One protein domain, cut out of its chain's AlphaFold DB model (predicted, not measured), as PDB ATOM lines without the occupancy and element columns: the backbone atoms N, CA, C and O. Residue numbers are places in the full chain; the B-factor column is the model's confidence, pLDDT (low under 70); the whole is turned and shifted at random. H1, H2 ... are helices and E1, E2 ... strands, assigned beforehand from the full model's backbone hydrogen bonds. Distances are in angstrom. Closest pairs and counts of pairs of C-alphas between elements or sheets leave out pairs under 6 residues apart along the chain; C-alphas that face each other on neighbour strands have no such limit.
ATOM      1  N   LYS A 275      45.303  47.818 -38.295       96.12
ATOM      2  CA  LYS A 275      46.645  47.943 -37.702       96.12
ATOM      3  C   LYS A 275      46.686  49.148 -36.769       96.12
ATOM      4  O   LYS A 275      46.364  50.256 -37.198       96.12
ATOM      5  N   ARG A 276      47.087  48.938 -35.510       96.50
ATOM      6  CA  ARG A 276      47.227  49.996 -34.490       96.50
ATOM      7  C   ARG A 276      48.487  49.789 -33.653       96.50
ATOM      8  O   ARG A 276      48.797  48.662 -33.269       96.50
ATOM      9  N   ARG A 277      49.215  50.854 -33.314       94.50
ATOM     10  CA  ARG A 277      50.329  50.805 -32.335       94.50
ATOM     11  C   ARG A 277      49.816  51.023 -30.913       94.50
ATOM     12  O   ARG A 277      48.790  51.661 -30.697       94.50
ATOM     13  N   TYR A 278      50.573  50.569 -29.913       94.25
ATOM     14  CA  TYR A 278      50.207  50.730 -28.495       94.25
ATOM     15  C   TYR A 278      49.875  52.193 -28.106       94.25
ATOM     16  O   TYR A 278      48.978  52.442 -27.303       94.25
ATOM     17  N   SER A 279      50.565  53.191 -28.674       92.62
ATOM     18  CA  SER A 279      50.283  54.607 -28.387       92.62
ATOM     19  C   SER A 279      48.918  55.085 -28.901       92.62
ATOM     20  O   SER A 279      48.391  56.061 -28.369       92.62
ATOM     21  N   GLU A 280      48.324  54.405 -29.884       95.06
ATOM     22  CA  GLU A 280      46.953  54.663 -30.338       95.06
ATOM     23  C   GLU A 280      45.938  54.041 -29.386       95.06
ATOM     24  O   GLU A 280      45.020  54.747 -28.988       95.06
ATOM     25  N   PHE A 281      46.156  52.804 -28.919       96.19
ATOM     26  CA  PHE A 281      45.363  52.216 -27.825       96.19
ATOM     27  C   PHE A 281      45.352  53.116 -26.582       96.19
ATOM     28  O   PHE A 281      44.312  53.293 -25.956       96.19
ATOM     29  N   TYR A 282      46.499  53.716 -26.246       94.75
ATOM     30  CA  TYR A 282      46.625  54.637 -25.118       94.75
ATOM     31  C   TYR A 282      45.784  55.913 -25.303       94.75
ATOM     32  O   TYR A 282      44.975  56.230 -24.438       94.75
ATOM     33  N   ARG A 283      45.899  56.596 -26.452       95.50
ATOM     34  CA  ARG A 283      45.075  57.782 -26.774       95.50
ATOM     35  C   ARG A 283      43.580  57.453 -26.834       95.50
ATOM     36  O   ARG A 283      42.752  58.224 -26.367       95.50
ATOM     37  N   PHE A 284      43.240  56.305 -27.411       95.94
ATOM     38  CA  PHE A 284      41.875  55.796 -27.496       95.94
ATOM     39  C   PHE A 284      41.277  55.530 -26.106       95.94
ATOM     40  O   PHE A 284      40.152  55.948 -25.839       95.94
ATOM     41  N   HIS A 285      42.042  54.919 -25.198       95.50
ATOM     42  CA  HIS A 285      41.630  54.730 -23.807       95.50
ATOM     43  C   HIS A 285      41.428  56.069 -23.081       95.50
ATOM     44  O   HIS A 285      40.407  56.243 -22.424       95.50
ATOM     45  N   GLU A 286      42.333  57.042 -23.250       95.12
ATOM     46  CA  GLU A 286      42.162  58.393 -22.685       95.12
ATOM     47  C   GLU A 286      40.857  59.057 -23.163       95.12
ATOM     48  O   GLU A 286      40.140  59.640 -22.353       95.12
ATOM     49  N   LEU A 287      40.495  58.916 -24.446       94.88
ATOM     50  CA  LEU A 287      39.227  59.430 -24.981       94.88
ATOM     51  C   LEU A 287      37.993  58.701 -24.426       94.88
ATOM     52  O   LEU A 287      36.978  59.349 -24.176       94.88
ATOM     53  N   LEU A 288      38.071  57.383 -24.210       93.75
ATOM     54  CA  LEU A 288      36.985  56.618 -23.590       93.75
ATOM     55  C   LEU A 288      36.771  57.021 -22.122       93.75
ATOM     56  O   LEU A 288      35.631  57.244 -21.722       93.75
ATOM     57  N   VAL A 289      37.844  57.179 -21.336       94.56
ATOM     58  CA  VAL A 289      37.775  57.550 -19.904       94.56
ATOM     59  C   VAL A 289      37.119  58.921 -19.683       94.56
ATOM     60  O   VAL A 289      36.485  59.144 -18.655       94.56
ATOM     61  N   LEU A 290      37.202  59.839 -20.654       93.12
ATOM     62  CA  LEU A 290      36.491  61.125 -20.589       93.12
ATOM     63  C   LEU A 290      34.967  60.990 -20.673       93.12
ATOM     64  O   LEU A 290      34.251  61.877 -20.213       93.12
ATOM     65  N   GLN A 291      34.470  59.924 -21.296       90.00
ATOM     66  CA  GLN A 291      33.040  59.699 -21.472       90.00
ATOM     67  C   GLN A 291      32.495  58.697 -20.439       90.00
ATOM     68  O   GLN A 291      31.309  58.749 -20.113       90.00
ATOM     69  N   TRP A 292      33.315  57.741 -19.992       92.44
ATOM     70  CA  TRP A 292      32.881  56.501 -19.346       92.44
ATOM     71  C   TRP A 292      33.700  56.190 -18.083       92.44
ATOM     72  O   TRP A 292      34.926  56.269 -18.100       92.44
ATOM     73  N   THR A 293      33.034  55.766 -17.005       87.31
ATOM     74  CA  THR A 293      33.676  55.475 -15.707       87.31
ATOM     75  C   THR A 293      34.191  54.040 -15.578       87.31
ATOM     76  O   THR A 293      35.262  53.815 -15.017       87.31
ATOM     77  N   ASP A 294      33.450  53.071 -16.116       88.88
ATOM     78  CA  ASP A 294      33.608  51.647 -15.794       88.88
ATOM     79  C   ASP A 294      34.370  50.914 -16.911       88.88
ATOM     80  O   ASP A 294      33.867  49.991 -17.555       88.88
ATOM     81  N   LEU A 295      35.591  51.375 -17.190       92.50
ATOM     82  CA  LEU A 295      36.448  50.817 -18.238       92.50
ATOM     83  C   LEU A 295      37.439  49.777 -17.689       92.50
ATOM     84  O   LEU A 295      37.990  49.963 -16.601       92.50
ATOM     85  N   PRO A 296      37.741  48.707 -18.451       93.12
ATOM     86  CA  PRO A 296      38.830  47.802 -18.111       93.12
ATOM     87  C   PRO A 296      40.173  48.556 -18.130       93.12
ATOM     88  O   PRO A 296      40.372  49.428 -18.982       93.12
ATOM     89  N   PRO A 297      41.120  48.231 -17.233       91.81
ATOM     90  CA  PRO A 297      42.411  48.904 -17.188       91.81
ATOM     91  C   PRO A 297      43.220  48.611 -18.456       91.81
ATOM     92  O   PRO A 297      43.347  47.459 -18.877       91.81
ATOM     93  N   LEU A 298      43.805  49.651 -19.052       92.00
ATOM     94  CA  LEU A 298      44.724  49.483 -20.173       92.00
ATOM     95  C   LEU A 298      46.049  48.846 -19.689       92.00
ATOM     96  O   LEU A 298      46.597  49.299 -18.679       92.00
ATOM     97  N   PRO A 299      46.612  47.848 -20.402       90.12
ATOM     98  CA  PRO A 299      47.921  47.277 -20.077       90.12
ATOM     99  C   PRO A 299      49.018  48.353 -20.046       90.12
ATOM    100  O   PRO A 299      48.973  49.264 -20.868       90.12
ATOM    101  N   PRO A 300      50.020  48.276 -19.154       85.44
ATOM    102  CA  PRO A 300      50.985  49.356 -18.965       85.44
ATOM    103  C   PRO A 300      51.963  49.564 -20.139       85.44
ATOM    104  O   PRO A 300      52.249  48.692 -20.970       85.44
ATOM    105  N   LYS A 301      52.568  50.756 -20.162       81.94
ATOM    106  CA  LYS A 301      53.735  51.049 -21.004       81.94
ATOM    107  C   LYS A 301      54.941  50.270 -20.460       81.94
ATOM    108  O   LYS A 301      55.435  50.602 -19.391       81.94
ATOM    109  N   LEU A 302      55.443  49.290 -21.218       77.94
ATOM    110  CA  LEU A 302      56.798  48.755 -21.073       77.94
ATOM    111  C   LEU A 302      57.775  49.927 -21.197       77.94
ATOM    112  O   LEU A 302      57.906  50.513 -22.275       77.94
ATOM    113  N   LEU A 303      58.401  50.294 -20.082       65.75
ATOM    114  CA  LEU A 303      59.402  51.362 -20.034       65.75
ATOM    115  C   LEU A 303      60.764  50.871 -20.547       65.75
ATOM    116  O   LEU A 303      61.552  51.668 -21.047       65.75
ATOM    117  N   PHE A 304      60.987  49.556 -20.493       58.34
ATOM    118  CA  PHE A 304      62.157  48.860 -21.012       58.34
ATOM    119  C   PHE A 304      61.668  47.555 -21.647       58.34
ATOM    120  O   PHE A 304      61.402  46.597 -20.937       58.34
ATOM    121  N   SER A 305      61.472  47.539 -22.968       57.84
ATOM    122  CA  SER A 305      61.193  46.295 -23.700       57.84
ATOM    123  C   SER A 305      62.540  45.619 -23.928       57.84
ATOM    124  O   SER A 305      63.270  46.030 -24.831       57.84
ATOM    125  N   GLN A 306      62.913  44.686 -23.056       55.09
ATOM    126  CA  GLN A 306      64.196  43.982 -23.170       55.09
ATOM    127  C   GLN A 306      64.027  42.606 -23.813       55.09
ATOM    128  O   GLN A 306      64.971  42.131 -24.444       55.09
ATOM    129  N   GLU A 307      62.834  42.008 -23.738       62.66
ATOM    130  CA  GLU A 307      62.614  40.624 -24.156       62.66
ATOM    131  C   GLU A 307      61.403  40.482 -25.097       62.66
ATOM    132  O   GLU A 307      60.510  41.333 -25.156       62.66
ATOM    133  N   CYS A 308      61.380  39.404 -25.889       62.97
ATOM    134  CA  CYS A 308      60.243  39.084 -26.762       62.97
ATOM    135  C   CYS A 308      58.990  38.702 -25.957       62.97
ATOM    136  O   CYS A 308      57.870  38.925 -26.423       62.97
ATOM    137  N   ASP A 309      59.183  38.164 -24.754       67.94
ATOM    138  CA  ASP A 309      58.107  37.689 -23.889       67.94
ATOM    139  C   ASP A 309      57.265  38.866 -23.365       67.94
ATOM    140  O   ASP A 309      56.035  38.804 -23.429       67.94
ATOM    141  N   ASP A 310      57.896  40.009 -23.044       83.19
ATOM    142  CA  ASP A 310      57.219  41.279 -22.724       83.19
ATOM    143  C   ASP A 310      56.173  41.675 -23.795       83.19
ATOM    144  O   ASP A 310      55.098  42.220 -23.507       83.19
ATOM    145  N   LEU A 311      56.501  41.442 -25.075       87.19
ATOM    146  CA  LEU A 311      55.641  41.787 -26.205       87.19
ATOM    147  C   LEU A 311      54.483  40.793 -26.359       87.19
ATOM    148  O   LEU A 311      53.367  41.214 -26.678       87.19
ATOM    149  N   ALA A 312      54.729  39.504 -26.113       89.38
ATOM    150  CA  ALA A 312      53.698  38.470 -26.123       89.38
ATOM    151  C   ALA A 312      52.687  38.679 -24.982       89.38
ATOM    152  O   ALA A 312      51.477  38.676 -25.228       89.38
ATOM    153  N   GLU A 313      53.160  38.961 -23.764       90.38
ATOM    154  CA  GLU A 313      52.306  39.317 -22.625       90.38
ATOM    155  C   GLU A 313      51.461  40.557 -22.918       90.38
ATOM    156  O   GLU A 313      50.236  40.532 -22.761       90.38
ATOM    157  N   ARG A 314      52.081  41.628 -23.435       91.44
ATOM    158  CA  ARG A 314      51.353  42.826 -23.874       91.44
ATOM    159  C   ARG A 314      50.291  42.501 -24.922       91.44
ATOM    160  O   ARG A 314      49.197  43.060 -24.848       91.44
ATOM    161  N   MET A 315      50.596  41.656 -25.905       93.00
ATOM    162  CA  MET A 315      49.646  41.282 -26.956       93.00
ATOM    163  C   MET A 315      48.420  40.581 -26.357       93.00
ATOM    164  O   MET A 315      47.293  40.974 -26.656       93.00
ATOM    165  N   MET A 316      48.627  39.615 -25.454       94.19
ATOM    166  CA  MET A 316      47.539  38.936 -24.738       94.19
ATOM    167  C   MET A 316      46.732  39.895 -23.854       94.19
ATOM    168  O   MET A 316      45.504  39.811 -23.804       94.19
ATOM    169  N   ALA A 317      47.399  40.835 -23.181       95.00
ATOM    170  CA  ALA A 317      46.749  41.820 -22.325       95.00
ATOM    171  C   ALA A 317      45.905  42.829 -23.132       95.00
ATOM    172  O   ALA A 317      44.790  43.153 -22.724       95.00
ATOM    173  N   LEU A 318      46.388  43.286 -24.295       96.38
ATOM    174  CA  LEU A 318      45.630  44.151 -25.210       96.38
ATOM    175  C   LEU A 318      44.439  43.418 -25.846       96.38
ATOM    176  O   LEU A 318      43.371  44.008 -26.001       96.38
ATOM    177  N   ASP A 319      44.594  42.135 -26.176       96.38
ATOM    178  CA  ASP A 319      43.506  41.297 -26.685       96.38
ATOM    179  C   ASP A 319      42.415  41.072 -25.621       96.38
ATOM    180  O   ASP A 319      41.223  41.213 -25.895       96.38
ATOM    181  N   SER A 320      42.815  40.814 -24.370       96.12
ATOM    182  CA  SER A 320      41.896  40.738 -23.228       96.12
ATOM    183  C   SER A 320      41.185  42.073 -22.966       96.12
ATOM    184  O   SER A 320      39.978  42.090 -22.728       96.12
ATOM    185  N   TYR A 321      41.902  43.197 -23.084       96.44
ATOM    186  CA  TYR A 321      41.333  44.545 -22.995       96.44
ATOM    187  C   TYR A 321      40.269  44.780 -24.079       96.44
ATOM    188  O   TYR A 321      39.146  45.149 -23.742       96.44
ATOM    189  N   LEU A 322      40.553  44.480 -25.356       96.19
ATOM    190  CA  LEU A 322      39.560  44.569 -26.438       96.19
ATOM    191  C   LEU A 322      38.338  43.681 -26.175       96.19
ATOM    192  O   LEU A 322      37.207  44.148 -26.302       96.19
ATOM    193  N   ARG A 323      38.544  42.427 -25.753       95.25
ATOM    194  CA  ARG A 323      37.446  41.513 -25.401       95.25
ATOM    195  C   ARG A 323      36.593  42.041 -24.243       95.25
ATOM    196  O   ARG A 323      35.377  41.886 -24.288       95.25
ATOM    197  N   ALA A 324      37.198  42.689 -23.247       94.81
ATOM    198  CA  ALA A 324      36.479  43.319 -22.142       94.81
ATOM    199  C   ALA A 324      35.703  44.575 -22.578       94.81
ATOM    200  O   ALA A 324      34.563  44.746 -22.152       94.81
ATOM    201  N   LEU A 325      36.259  45.414 -23.466       94.31
ATOM    202  CA  LEU A 325      35.519  46.543 -24.047       94.31
ATOM    203  C   LEU A 325      34.288  46.046 -24.826       94.31
ATOM    204  O   LEU A 325      33.169  46.494 -24.590       94.31
ATOM    205  N   LEU A 326      34.484  45.087 -25.735       93.94
ATOM    206  CA  LEU A 326      33.431  44.577 -26.621       93.94
ATOM    207  C   LEU A 326      32.398  43.685 -25.913       93.94
ATOM    208  O   LEU A 326      31.347  43.398 -26.484       93.94
ATOM    209  N   ALA A 327      32.653  43.273 -24.667       91.94
ATOM    210  CA  ALA A 327      31.665  42.585 -23.840       91.94
ATOM    211  C   ALA A 327      30.490  43.496 -23.435       91.94
ATOM    212  O   ALA A 327      29.412  42.983 -23.139       91.94
ATOM    213  N   SER A 328      30.673  44.824 -23.438       90.50
ATOM    214  CA  SER A 328      29.601  45.792 -23.183       90.50
ATOM    215  C   SER A 328      28.915  46.215 -24.495       90.50
ATOM    216  O   SER A 328      29.555  46.859 -25.333       90.50
ATOM    217  N   PRO A 329      27.608  45.924 -24.684       86.88
ATOM    218  CA  PRO A 329      26.851  46.300 -25.883       86.88
ATOM    219  C   PRO A 329      26.916  47.793 -26.228       86.88
ATOM    220  O   PRO A 329      27.062  48.159 -27.391       86.88
ATOM    221  N   ALA A 330      26.846  48.660 -25.215       86.25
ATOM    222  CA  ALA A 330      26.922  50.106 -25.399       86.25
ATOM    223  C   ALA A 330      28.321  50.577 -25.847       86.25
ATOM    224  O   ALA A 330      28.445  51.627 -26.472       86.25
ATOM    225  N   LEU A 331      29.372  49.810 -25.527       89.56
ATOM    226  CA  LEU A 331      30.767  50.178 -25.784       89.56
ATOM    227  C   LEU A 331      31.177  49.752 -27.180       89.56
ATOM    228  O   LEU A 331      31.688  50.569 -27.940       89.56
ATOM    229  N   ALA A 332      30.853  48.504 -27.529       89.62
ATOM    230  CA  ALA A 332      31.041  47.930 -28.856       89.62
ATOM    231  C   ALA A 332      30.462  48.805 -29.982       89.62
ATOM    232  O   ALA A 332      30.974  48.784 -31.095       89.62
ATOM    233  N   LEU A 333      29.420  49.585 -29.677       85.94
ATOM    234  CA  LEU A 333      28.723  50.475 -30.606       85.94
ATOM    235  C   LEU A 333      29.010  51.967 -30.384       85.94
ATOM    236  O   LEU A 333      28.380  52.816 -31.016       85.94
ATOM    237  N   SER A 334      29.921  52.306 -29.471       89.62
ATOM    238  CA  SER A 334      30.326  53.697 -29.275       89.62
ATOM    239  C   SER A 334      31.093  54.187 -30.514       89.62
ATOM    240  O   SER A 334      31.952  53.456 -31.017       89.62
ATOM    241  N   PRO A 335      30.865  55.427 -30.995       88.94
ATOM    242  CA  PRO A 335      31.570  55.945 -32.169       88.94
ATOM    243  C   PRO A 335      33.095  55.878 -32.032       88.94
ATOM    244  O   PRO A 335      33.783  55.596 -33.003       88.94
ATOM    245  N   LEU A 336      33.630  56.043 -30.815       91.88
ATOM    246  CA  LEU A 336      35.063  55.905 -30.543       91.88
ATOM    247  C   LEU A 336      35.581  54.478 -30.792       91.88
ATOM    248  O   LEU A 336      36.633  54.327 -31.409       91.88
ATOM    249  N   VAL A 337      34.867  53.438 -30.338       93.62
ATOM    250  CA  VAL A 337      35.242  52.033 -30.601       93.62
ATOM    251  C   VAL A 337      35.105  51.716 -32.087       93.62
ATOM    252  O   VAL A 337      36.024  51.138 -32.665       93.62
ATOM    253  N   CYS A 338      34.001  52.131 -32.712       92.00
ATOM    254  CA  CYS A 338      33.764  51.907 -34.135       92.00
ATOM    255  C   CYS A 338      34.850  52.569 -34.996       92.00
ATOM    256  O   CYS A 338      35.472  51.884 -35.800       92.00
ATOM    257  N   THR A 339      35.182  53.845 -34.768       92.38
ATOM    258  CA  THR A 339      36.283  54.528 -35.473       92.38
ATOM    259  C   THR A 339      37.655  53.924 -35.151       92.38
ATOM    260  O   THR A 339      38.515  53.861 -36.021       92.38
ATOM    261  N   PHE A 340      37.903  53.445 -33.927       95.25
ATOM    262  CA  PHE A 340      39.182  52.802 -33.607       95.25
ATOM    263  C   PHE A 340      39.377  51.469 -34.350       95.25
ATOM    264  O   PHE A 340      40.508  51.157 -34.733       95.25
ATOM    265  N   LEU A 341      38.295  50.716 -34.569       95.06
ATOM    266  CA  LEU A 341      38.269  49.402 -35.225       95.06
ATOM    267  C   LEU A 341      37.821  49.449 -36.700       95.06
ATOM    268  O   LEU A 341      37.562  48.397 -37.279       95.06
ATOM    269  N   ASP A 342      37.716  50.641 -37.296       91.25
ATOM    270  CA  ASP A 342      37.232  50.865 -38.669       91.25
ATOM    271  C   ASP A 342      35.895  50.127 -38.957       91.25
ATOM    272  O   ASP A 342      35.677  49.564 -40.024       91.25
ATOM    273  N   ALA A 343      35.000  50.094 -37.959       86.88
ATOM    274  CA  ALA A 343      33.727  49.368 -37.958       86.88
ATOM    275  C   ALA A 343      32.514  50.290 -38.165       86.88
ATOM    276  O   ALA A 343      32.569  51.492 -37.897       86.88
ATOM    277  N   ILE A 344      31.381  49.718 -38.586       76.50
ATOM    278  CA  ILE A 344      30.130  50.467 -38.763       76.50
ATOM    279  C   ILE A 344      29.516  50.770 -37.388       76.50
ATOM    280  O   ILE A 344      29.227  49.849 -36.619       76.50
ATOM    281  N   ASP A 345      29.263  52.051 -37.098       76.88
ATOM    282  CA  ASP A 345      28.481  52.471 -35.929       76.88
ATOM    283  C   ASP A 345      26.960  52.448 -36.200       76.88
ATOM    284  O   ASP A 345      26.493  52.567 -37.338       76.88
ATOM    285  N   VAL A 346      26.159  52.294 -35.140       65.31
ATOM    286  CA  VAL A 346      24.696  52.126 -35.266       65.31
ATOM    287  C   VAL A 346      23.976  53.397 -35.697       65.31
ATOM    288  O   VAL A 346      22.922  53.298 -36.319       65.31
ATOM    289  N   ASN A 347      24.508  54.581 -35.402       63.31
ATOM    290  CA  ASN A 347      23.892  55.838 -35.820       63.31
ATOM    291  C   ASN A 347      24.106  56.065 -37.318       63.31
ATOM    292  O   ASN A 347      23.173  56.473 -38.005       63.31
ATOM    293  N   SER A 348      25.283  55.713 -37.836       66.25
ATOM    294  CA  SER A 348      25.577  55.689 -39.268       66.25
ATOM    295  C   SER A 348      24.712  54.645 -39.991       66.25
ATOM    296  O   SER A 348      24.018  54.982 -40.950       66.25
ATOM    297  N   PHE A 349      24.609  53.418 -39.462       66.00
ATOM    298  CA  PHE A 349      23.699  52.391 -39.990       66.00
ATOM    299  C   PHE A 349      22.227  52.856 -39.994       66.00
ATOM    300  O   PHE A 349      21.540  52.765 -41.013       66.00
ATOM    301  N   ARG A 350      21.733  53.404 -38.873       63.41
ATOM    302  CA  ARG A 350      20.353  53.910 -38.747       63.41
ATOM    303  C   ARG A 350      20.083  55.151 -39.595       63.41
ATOM    304  O   ARG A 350      18.951  55.324 -40.028       63.41
ATOM    305  N   GLY A 351      21.080  56.003 -39.820       63.41
ATOM    306  CA  GLY A 351      20.948  57.221 -40.617       63.41
ATOM    307  C   GLY A 351      21.013  56.973 -42.124       63.41
ATOM    308  O   GLY A 351      20.270  57.604 -42.866       63.41
ATOM    309  N   GLN A 352      21.870  56.052 -42.576       63.41
ATOM    310  CA  GLN A 352      22.148  55.847 -44.002       63.41
ATOM    311  C   GLN A 352      21.382  54.666 -44.615       63.41
ATOM    312  O   GLN A 352      20.822  54.794 -45.702       63.41
ATOM    313  N   MET A 353      21.318  53.523 -43.923       57.25
ATOM    314  CA  MET A 353      20.714  52.299 -44.475       57.25
ATOM    315  C   MET A 353      19.211  52.216 -44.185       57.25
ATOM    316  O   MET A 353      18.415  51.806 -45.027       57.25
ATOM    317  N   LEU A 354      18.795  52.630 -42.985       60.88
ATOM    318  CA  LEU A 354      17.439  52.379 -42.498       60.88
ATOM    319  C   LEU A 354      16.325  53.242 -43.144       60.88
ATOM    320  O   LEU A 354      15.197  52.749 -43.232       60.88
ATOM    321  N   PRO A 355      16.563  54.480 -43.632       57.25
ATOM    322  CA  PRO A 355      15.574  55.216 -44.428       57.25
ATOM    323  C   PRO A 355      15.369  54.625 -45.827       57.25
ATOM    324  O   PRO A 355      14.241  54.609 -46.309       57.25
ATOM    325  N   ARG A 356      16.424  54.084 -46.453       52.22
ATOM    326  CA  ARG A 356      16.347  53.480 -47.795       52.22
ATOM    327  C   ARG A 356      15.511  52.203 -47.799       52.22
ATOM    328  O   ARG A 356      14.588  52.087 -48.594       52.22
ATOM    329  N   LEU A 357      15.726  51.325 -46.817       53.81
ATOM    330  CA  LEU A 357      14.892  50.129 -46.625       53.81
ATOM    331  C   LEU A 357      13.396  50.467 -46.433       53.81
ATOM    332  O   LEU A 357      12.542  49.692 -46.844       53.81
ATOM    333  N   GLN A 358      13.064  51.634 -45.862       55.38
ATOM    334  CA  GLN A 358      11.669  52.094 -45.741       55.38
ATOM    335  C   GLN A 358      11.097  52.652 -47.045       55.38
ATOM    336  O   GLN A 358       9.901  52.519 -47.278       55.38
TER     337      GLN A 358
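What this domain is: This is residues 275 to 358 of the 379 residues of an uncharacterized protein of Chrysochromulina tobinii (UniProt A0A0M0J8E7). A long helix, H2, runs with the shorter H1 near it, and the chain from the end of H1 folds back along H2, through residues 290 to 307, to reach its start. Beyond the last turn of H2 the short helices H3 and H4 turn back, so that H4 packs on the later part of H1, while H5 and H6 lead away as an arm whose residues 349 to 358 stick out. The printed part has 84 residues, with one named strand and six named helices in the order E1, H1, H2, H3, H4, H5, H6, and its class is mostly helix. It is loose, with a radius of gyration of the C-alphas of 15.7 A, and spans 57 by 26 by 19 A, the arm adding to the length.

Where its parts are: H2, residues 308 to 326, is the longest helix at 27.4 A, from C-alpha 308 at (60.243, 39.084, -26.762) to C-alpha 326 at (33.431, 44.577, -26.621). H1, residues 278 to 289, is 16.6 A long. Before it comes E1, residues 275 to 277, 7.1 A long, beginning at C-alpha 275 at (46.645, 47.943, -37.702). After H2 come H3, residues 329 to 332, 5.4 A, and H4, residues 335 to 340, 8.4 A. H5, residues 346 to 352, is 9.8 A long, and H6, residues 354 to 358, is 6.6 A long and ends at C-alpha 358 at (11.669, 52.094, -45.741).

How they stand to each other: H2 and H1 are near each other, their closest C-alphas 8.5 A apart. H2, with residues 325 to 326 alone, only just touches H3, only at the corner, with 3 pairs of C-alphas within 8 A; the closest C-alphas, of Leu 326 and Ala 332, are 4.7 A apart. H3 and H4 are close but not clearly touching, the closest C-alphas, of Leu 331 and Val 337, 6.8 A apart. H4 touches H1 at residues 284 to 288 alone; the closest C-alphas, of Leu 288 and Leu 336, are 7.2 A apart. These two helices stand at a shallow tilt of 7 degrees, opposite ways. H4 and H5 are only just apart, at 8.5 A. H5 and H6 meet only through their link, as do E1 and H1. E1 pairs with no named strand. In H1, H2, H4 and H5 every O i to N i+4 pair is within hydrogen-bond range; in H6 it is 0 of 1, with 1 of 2 O i to N i+3 pairs, and H3 is too short for an O i to N i+4 pair.

The domain as a whole: The two C-alphas farthest apart, of Gln 306 and Gln 358, are 57.7 A apart. The printed part has no cut. The link from H1 to H2 is long, with 18 residues, and the others are tight. Residues 303 to 309 and 349 to 358 stand free. Without them the body spans 39 by 26 by 19 A. Mean pLDDT of the printed part is 84.2; it is under 70 in residues 303 to 309 and 346 to 358.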